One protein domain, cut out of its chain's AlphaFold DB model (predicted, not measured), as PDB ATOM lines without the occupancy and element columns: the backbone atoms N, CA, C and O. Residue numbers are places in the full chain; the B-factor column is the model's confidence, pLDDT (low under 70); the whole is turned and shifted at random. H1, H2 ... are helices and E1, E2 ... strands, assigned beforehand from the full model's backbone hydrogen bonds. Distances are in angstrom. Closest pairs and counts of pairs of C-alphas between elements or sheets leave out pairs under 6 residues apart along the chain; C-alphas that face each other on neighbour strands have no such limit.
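AT A GLANCE: This is residues 40 to 97 of the 110 residues of an uncharacterized protein of Nitrospira sp. SB0678_bin_10 (UniProt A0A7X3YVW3). Helices H1 and H3 make a loose V, with H4 at its point and H2 across its open end. E1 leads away from them, residues 84 to 92 stick out, and the last residues fold back toward H1. The 58 residues printed, mostly helix by class, run H1 H2 H3 H4 E1, loose with a radius of gyration of the C-alphas of 13.7 A, spanning 44 by 25 by 14 A.

IN THESE COORDINATES: H1, residues 40 to 47, begins at C-alpha 40 (1.823, 39.087, 21.942). H2 is residues 49 to 53, H3 61 to 70, 14.2 A long, and H4 75 to 78. E1, residues 80 to 85, 16.9 A long, ends at C-alpha 85 (17.875, 40.514, 12.219).

HOW THE PARTS SIT: H1 touches H4, closest C-alphas Gln 41 and Gly 76, 4.3 A. H2 touches H3, closest C-alphas Val 53 and Val 63, 5.9 A. E1 pairs with no named strand. In H1, H2 and H3 every O i to N i+4 pair is within hydrogen-bond range; H4 is too short for one.

THE WHOLE: The printed part has no cut and no long link between its named elements, and no printed residue has a pLDDT under 70.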
ATOM      1  N   LEU A  40       1.404  40.107  20.979       94.00
ATOM      2  CA  LEU A  40       1.823  39.087  21.942       94.00
ATOM      3  C   LEU A  40       0.968  37.815  21.844       94.00
ATOM      4  O   LEU A  40       1.511  36.717  21.908       94.00
ATOM      5  N   GLN A  41      -0.342  37.952  21.626       93.50
ATOM      6  CA  GLN A  41      -1.247  36.812  21.464       93.50
ATOM      7  C   GLN A  41      -0.808  35.901  20.307       93.50
ATOM      8  O   GLN A  41      -0.541  34.721  20.517       93.50
ATOM      9  N   HIS A  42      -0.687  36.445  19.094       93.12
ATOM     10  CA  HIS A  42      -0.285  35.679  17.915       93.12
ATOM     11  C   HIS A  42       1.137  35.131  18.036       93.12
ATOM     12  O   HIS A  42       1.412  34.024  17.571       93.12
ATOM     13  N   PHE A  43       2.036  35.890  18.668       95.00
ATOM     14  CA  PHE A  43       3.395  35.439  18.938       95.00
ATOM     15  C   PHE A  43       3.399  34.181  19.813       95.00
ATOM     16  O   PHE A  43       3.994  33.176  19.432       95.00
ATOM     17  N   LEU A  44       2.675  34.201  20.937       94.69
ATOM     18  CA  LEU A  44       2.582  33.070  21.864       94.69
ATOM     19  C   LEU A  44       1.857  31.867  21.254       94.69
ATOM     20  O   LEU A  44       2.339  30.745  21.389       94.69
ATOM     21  N   MET A  45       0.760  32.094  20.524       93.12
ATOM     22  CA  MET A  45       0.084  31.031  19.769       93.12
ATOM     23  C   MET A  45       1.045  30.368  18.784       93.12
ATOM     24  O   MET A  45       1.153  29.150  18.740       93.12
ATOM     25  N   SER A  46       1.829  31.165  18.055       94.31
ATOM     26  CA  SER A  46       2.795  30.624  17.095       94.31
ATOM     27  C   SER A  46       3.897  29.804  17.767       94.31
ATOM     28  O   SER A  46       4.412  28.858  17.167       94.31
ATOM     29  N   LEU A  47       4.256  30.139  19.008       94.88
ATOM     30  CA  LEU A  47       5.253  29.421  19.798       94.88
ATOM     31  C   LEU A  47       4.731  28.149  20.486       94.88
ATOM     32  O   LEU A  47       5.563  27.421  21.019       94.88
ATOM     33  N   GLY A  48       3.431  27.842  20.420       94.19
ATOM     34  CA  GLY A  48       2.861  26.638  21.040       94.19
ATOM     35  C   GLY A  48       2.459  26.839  22.502       94.19
ATOM     36  O   GLY A  48       2.765  26.018  23.359       94.19
ATOM     37  N   ILE A  49       1.825  27.968  22.831       93.44
ATOM     38  CA  ILE A  49       1.302  28.197  24.190       93.44
ATOM     39  C   ILE A  49       0.222  27.182  24.601       93.44
ATOM     40  O   ILE A  49       0.031  26.948  25.788       93.44
ATOM     41  N   ASP A  50      -0.473  26.587  23.637       90.31
ATOM     42  CA  ASP A  50      -1.392  25.464  23.815       90.31
ATOM     43  C   ASP A  50      -0.649  24.189  24.239       90.31
ATOM     44  O   ASP A  50      -1.022  23.585  25.241       90.31
ATOM     45  N   GLU A  51       0.453  23.854  23.560       92.88
ATOM     46  CA  GLU A  51       1.348  22.742  23.934       92.88
ATOM     47  C   GLU A  51       1.914  22.942  25.355       92.88
ATOM     48  O   GLU A  51       2.060  21.995  26.120       92.88
ATOM     49  N   LEU A  52       2.208  24.192  25.735       90.94
ATOM     50  CA  LEU A  52       2.753  24.530  27.056       90.94
ATOM     51  C   LEU A  52       1.782  24.222  28.205       90.94
ATOM     52  O   LEU A  52       2.223  23.910  29.311       90.94
ATOM     53  N   VAL A  53       0.479  24.370  27.967       93.81
ATOM     54  CA  VAL A  53      -0.558  24.156  28.989       93.81
ATOM     55  C   VAL A  53      -1.213  22.783  28.889       93.81
ATOM     56  O   VAL A  53      -2.061  22.443  29.716       93.81
ATOM     57  N   GLU A  54      -0.826  21.981  27.901       94.19
ATOM     58  CA  GLU A  54      -1.337  20.633  27.729       94.19
ATOM     59  C   GLU A  54      -0.980  19.763  28.945       94.19
ATOM     60  O   GLU A  54       0.153  19.745  29.426       94.19
ATOM     61  N   GLY A  55      -1.975  19.067  29.499       92.06
ATOM     62  CA  GLY A  55      -1.800  18.223  30.685       92.06
ATOM     63  C   GLY A  55      -1.632  18.983  32.008       92.06
ATOM     64  O   GLY A  55      -1.534  18.344  33.056       92.06
ATOM     65  N   CYS A  56      -1.634  20.320  31.994       94.19
ATOM     66  CA  CYS A  56      -1.706  21.108  33.219       94.19
ATOM     67  C   CYS A  56      -3.116  21.051  33.821       94.19
ATOM     68  O   CYS A  56      -4.119  20.983  33.110       94.19
ATOM     69  N   ASP A  57      -3.189  21.149  35.149       94.25
ATOM     70  CA  ASP A  57      -4.457  21.363  35.843       94.25
ATOM     71  C   ASP A  57      -5.091  22.689  35.389       94.25
ATOM     72  O   ASP A  57      -4.405  23.714  35.293       94.25
ATOM     73  N   GLN A  58      -6.397  22.679  35.118       89.81
ATOM     74  CA  GLN A  58      -7.133  23.851  34.635       89.81
ATOM     75  C   GLN A  58      -7.125  24.995  35.653       89.81
ATOM     76  O   GLN A  58      -7.156  26.165  35.267       89.81
ATOM     77  N   GLU A  59      -7.036  24.670  36.943       92.81
ATOM     78  CA  GLU A  59      -6.957  25.666  38.013       92.81
ATOM     79  C   GLU A  59      -5.528  26.167  38.262       92.81
ATOM     80  O   GLU A  59      -5.323  27.089  39.055       92.81
ATOM     81  N   SER A  60      -4.531  25.620  37.560       95.94
ATOM     82  CA  SER A  60      -3.145  26.044  37.724       95.94
ATOM     83  C   SER A  60      -2.938  27.505  37.312       95.94
ATOM     84  O   SER A  60      -3.505  28.012  36.338       95.94
ATOM     85  N   ALA A  61      -2.033  28.182  38.024       94.50
ATOM     86  CA  ALA A  61      -1.643  29.555  37.711       94.50
ATOM     87  C   ALA A  61      -1.129  29.706  36.264       94.50
ATOM     88  O   ALA A  61      -1.350  30.741  35.639       94.50
ATOM     89  N   THR A  62      -0.491  28.668  35.712       93.44
ATOM     90  CA  THR A  62       0.010  28.646  34.331       93.44
ATOM     91  C   THR A  62      -1.125  28.743  33.315       93.44
ATOM     92  O   THR A  62      -1.074  29.588  32.421       93.44
ATOM     93  N   VAL A  63      -2.174  27.927  33.473       94.44
ATOM     94  CA  VAL A  63      -3.348  27.946  32.585       94.44
ATOM     95  C   VAL A  63      -4.068  29.289  32.685       94.44
ATOM     96  O   VAL A  63      -4.409  29.887  31.663       94.44
ATOM     97  N   GLN A  64      -4.233  29.820  33.899       94.19
ATOM     98  CA  GLN A  64      -4.871  31.122  34.109       94.19
ATOM     99  C   GLN A  64      -4.079  32.273  33.469       94.19
ATOM    100  O   GLN A  64      -4.667  33.147  32.821       94.19
ATOM    101  N   ALA A  65      -2.749  32.263  33.596       92.88
ATOM    102  CA  ALA A  65      -1.878  33.257  32.973       92.88
ATOM    103  C   ALA A  65      -1.933  33.167  31.440       92.88
ATOM    104  O   ALA A  65      -2.124  34.186  30.772       92.88
ATOM    105  N   ALA A  66      -1.839  31.959  30.879       93.25
ATOM    106  CA  ALA A  66      -1.965  31.742  29.440       93.25
ATOM    107  C   ALA A  66      -3.322  32.240  28.919       93.25
ATOM    108  O   ALA A  66      -3.373  33.011  27.958       93.25
ATOM    109  N   ALA A  67      -4.415  31.902  29.609       92.12
ATOM    110  CA  ALA A  67      -5.746  32.383  29.267       92.12
ATOM    111  C   ALA A  67      -5.813  33.917  29.274       92.12
ATOM    112  O   ALA A  67      -6.337  34.503  28.330       92.12
ATOM    113  N   GLN A  68      -5.243  34.583  30.287       92.12
ATOM    114  CA  GLN A  68      -5.191  36.047  30.363       92.12
ATOM    115  C   GLN A  68      -4.446  36.676  29.177       92.12
ATOM    116  O   GLN A  68      -4.912  37.681  28.629       92.12
ATOM    117  N   LEU A  69      -3.311  36.095  28.783       92.69
ATOM    118  CA  LEU A  69      -2.501  36.570  27.660       92.69
ATOM    119  C   LEU A  69      -3.200  36.369  26.309       92.69
ATOM    120  O   LEU A  69      -2.976  37.158  25.394       92.69
ATOM    121  N   LEU A  70      -4.065  35.362  26.191       90.75
ATOM    122  CA  LEU A  70      -4.794  35.044  24.961       90.75
ATOM    123  C   LEU A  70      -6.199  35.654  24.892       90.75
ATOM    124  O   LEU A  70      -6.877  35.500  23.875       90.75
ATOM    125  N   ARG A  71      -6.654  36.357  25.941       89.56
ATOM    126  CA  ARG A  71      -7.993  36.960  25.949       89.56
ATOM    127  C   ARG A  71      -8.159  37.978  24.811       89.56
ATOM    128  O   ARG A  71      -7.338  38.897  24.698       89.56
ATOM    129  N   PRO A  72      -9.259  37.899  24.035       83.06
ATOM    130  CA  PRO A  72      -9.606  38.922  23.055       83.06
ATOM    131  C   PRO A  72      -9.695  40.302  23.704       83.06
ATOM    132  O   PRO A  72     -10.214  40.429  24.812       83.06
ATOM    133  N   HIS A  73      -9.202  41.332  23.012       84.44
ATOM    134  CA  HIS A  73      -9.162  42.719  23.509       84.44
ATOM    135  C   HIS A  73      -8.393  42.887  24.835       84.44
ATOM    136  O   HIS A  73      -8.502  43.911  25.506       84.44
ATOM    137  N   GLY A  74      -7.626  41.867  25.230       88.50
ATOM    138  CA  GLY A  74      -6.793  41.873  26.417       88.50
ATOM    139  C   GLY A  74      -5.360  42.300  26.123       88.50
ATOM    140  O   GLY A  74      -5.009  42.756  25.030       88.50
ATOM    141  N   ILE A  75      -4.504  42.068  27.118       88.50
ATOM    142  CA  ILE A  75      -3.081  42.415  27.092       88.50
ATOM    143  C   ILE A  75      -2.348  41.840  25.867       88.50
ATOM    144  O   ILE A  75      -1.510  42.522  25.279       88.50
ATOM    145  N   GLY A  76      -2.728  40.641  25.412       87.94
ATOM    146  CA  GLY A  76      -2.156  40.002  24.226       87.94
ATOM    147  C   GLY A  76      -2.346  40.783  22.928       87.94
ATOM    148  O   GLY A  76      -1.510  40.700  22.029       87.94
ATOM    149  N   THR A  77      -3.419  41.572  22.835       88.31
ATOM    150  CA  THR A  77      -3.691  42.425  21.671       88.31
ATOM    151  C   THR A  77      -3.032  43.800  21.787       88.31
ATOM    152  O   THR A  77      -2.658  44.376  20.760       88.31
ATOM    153  N   THR A  78      -2.825  44.296  23.012       89.88
ATOM    154  CA  THR A  78      -2.161  45.577  23.302       89.88
ATOM    155  C   THR A  78      -0.655  45.503  23.067       89.88
ATOM    156  O   THR A  78      -0.097  46.359  22.380       89.88
ATOM    157  N   PHE A  79       0.006  44.469  23.592       92.75
ATOM    158  CA  PHE A  79       1.454  44.310  23.464       92.75
ATOM    159  C   PHE A  79       1.842  43.862  22.056       92.75
ATOM    160  O   PHE A  79       1.203  42.988  21.464       92.75
ATOM    161  N   LYS A  80       2.904  44.468  21.520       94.31
ATOM    162  CA  LYS A  80       3.444  44.168  20.192       94.31
ATOM    163  C   LYS A  80       4.843  43.579  20.294       94.31
ATOM    164  O   LYS A  80       5.568  43.851  21.245       94.31
ATOM    165  N   VAL A  81       5.207  42.794  19.290       95.50
ATOM    166  CA  VAL A  81       6.511  42.151  19.158       95.50
ATOM    167  C   VAL A  81       7.090  42.542  17.805       95.50
ATOM    168  O   VAL A  81       6.532  42.189  16.768       95.50
ATOM    169  N   LEU A  82       8.203  43.275  17.822       95.62
ATOM    170  CA  LEU A  82       9.011  43.595  16.646       95.62
ATOM    171  C   LEU A  82      10.250  42.698  16.653       95.62
ATOM    172  O   LEU A  82      10.969  42.644  17.647       95.62
ATOM    173  N   MET A  83      10.503  42.005  15.547       95.31
ATOM    174  CA  MET A  83      11.682  41.161  15.364       95.31
ATOM    175  C   MET A  83      12.533  41.718  14.230       95.31
ATOM    176  O   MET A  83      12.046  41.909  13.114       95.31
ATOM    177  N   GLN A  84      13.817  41.935  14.500       95.62
ATOM    178  CA  GLN A  84      14.801  42.401  13.525       95.62
ATOM    179  C   GLN A  84      16.020  41.474  13.532       95.62
ATOM    180  O   GLN A  84      16.313  40.833  14.540       95.62
ATOM    181  N   HIS A  85      16.716  41.388  12.403       96.50
ATOM    182  CA  HIS A  85      17.875  40.514  12.219       96.50
ATOM    183  C   HIS A  85      19.026  41.256  11.541       96.50
ATOM    184  O   HIS A  85      18.815  42.285  10.899       96.50
ATOM    185  N   LYS A  86      20.247  40.733  11.690       96.94
ATOM    186  CA  LYS A  86      21.465  41.251  11.056       96.94
ATOM    187  C   LYS A  86      22.422  40.109  10.754       96.94
ATOM    188  O   LYS A  86      22.578  39.213  11.575       96.94
ATOM    189  N   GLY A  87      23.077  40.165   9.596       95.81
ATOM    190  CA  GLY A  87      24.138  39.216   9.238       95.81
ATOM    191  C   GLY A  87      23.669  37.781   8.981       95.81
ATOM    192  O   GLY A  87      24.501  36.882   8.946       95.81
ATOM    193  N   ILE A  88      22.366  37.559   8.796       95.75
ATOM    194  CA  ILE A  88      21.790  36.261   8.428       95.75
ATOM    195  C   ILE A  88      20.765  36.450   7.311       95.75
ATOM    196  O   ILE A  88      20.163  37.516   7.192       95.75
ATOM    197  N   VAL A  89      20.569  35.416   6.494       89.56
ATOM    198  CA  VAL A  89      19.522  35.399   5.462       89.56
ATOM    199  C   VAL A  89      18.157  35.323   6.145       89.56
ATOM    200  O   VAL A  89      18.013  34.562   7.100       89.56
ATOM    201  N   VAL A  90      17.193  36.112   5.650       86.88
ATOM    202  CA  VAL A  90      15.823  36.306   6.168       86.88
ATOM    203  C   VAL A  90      15.312  35.095   6.967       86.88
ATOM    204  O   VAL A  90      14.868  34.105   6.378       86.88
ATOM    205  N   PRO A  91      15.395  35.132   8.312       91.44
ATOM    206  CA  PRO A  91      15.159  33.955   9.123       91.44
ATOM    207  C   PRO A  91      13.668  33.642   9.174       91.44
ATOM    208  O   PRO A  91      12.821  34.513   9.380       91.44
ATOM    209  N   THR A  92      13.341  32.359   9.051       91.81
ATOM    210  CA  THR A  92      11.979  31.883   9.294       91.81
ATOM    211  C   THR A  92      11.798  31.656  10.791       91.81
ATOM    212  O   THR A  92      12.395  30.747  11.360       91.81
ATOM    213  N   LEU A  93      10.971  32.476  11.442       92.62
ATOM    214  CA  LEU A  93      10.740  32.392  12.887       92.62
ATOM    215  C   LEU A  93       9.408  31.704  13.194       92.62
ATOM    216  O   LEU A  93       8.368  32.106  12.669       92.62
ATOM    217  N   ARG A  94       9.422  30.712  14.102       92.56
ATOM    218  CA  ARG A  94       8.198  30.042  14.588       92.56
ATOM    219  C   ARG A  94       7.190  31.073  15.099       92.56
ATOM    220  O   ARG A  94       6.054  31.034  14.660       92.56
ATOM    221  N   GLY A  95       7.632  32.052  15.895       91.25
ATOM    222  CA  GLY A  95       6.808  33.139  16.451       91.25
ATOM    223  C   GLY A  95       6.124  34.069  15.432       91.25
ATOM    224  O   GLY A  95       5.322  34.913  15.821       91.25
ATOM    225  N   LEU A  96       6.432  33.936  14.139       90.31
ATOM    226  CA  LEU A  96       5.854  34.725  13.045       90.31
ATOM    227  C   LEU A  96       4.935  33.910  12.124       90.31
ATOM    228  O   LEU A  96       4.574  34.405  11.058       90.31
ATOM    229  N   ARG A  97       4.577  32.672  12.489       86.56
ATOM    230  CA  ARG A  97       3.737  31.800  11.648       86.56
ATOM    231  C   ARG A  97       2.279  32.256  11.583       86.56
ATOM    232  O   ARG A  97       1.698  32.239  10.502       86.56
TER     233      ARG A  97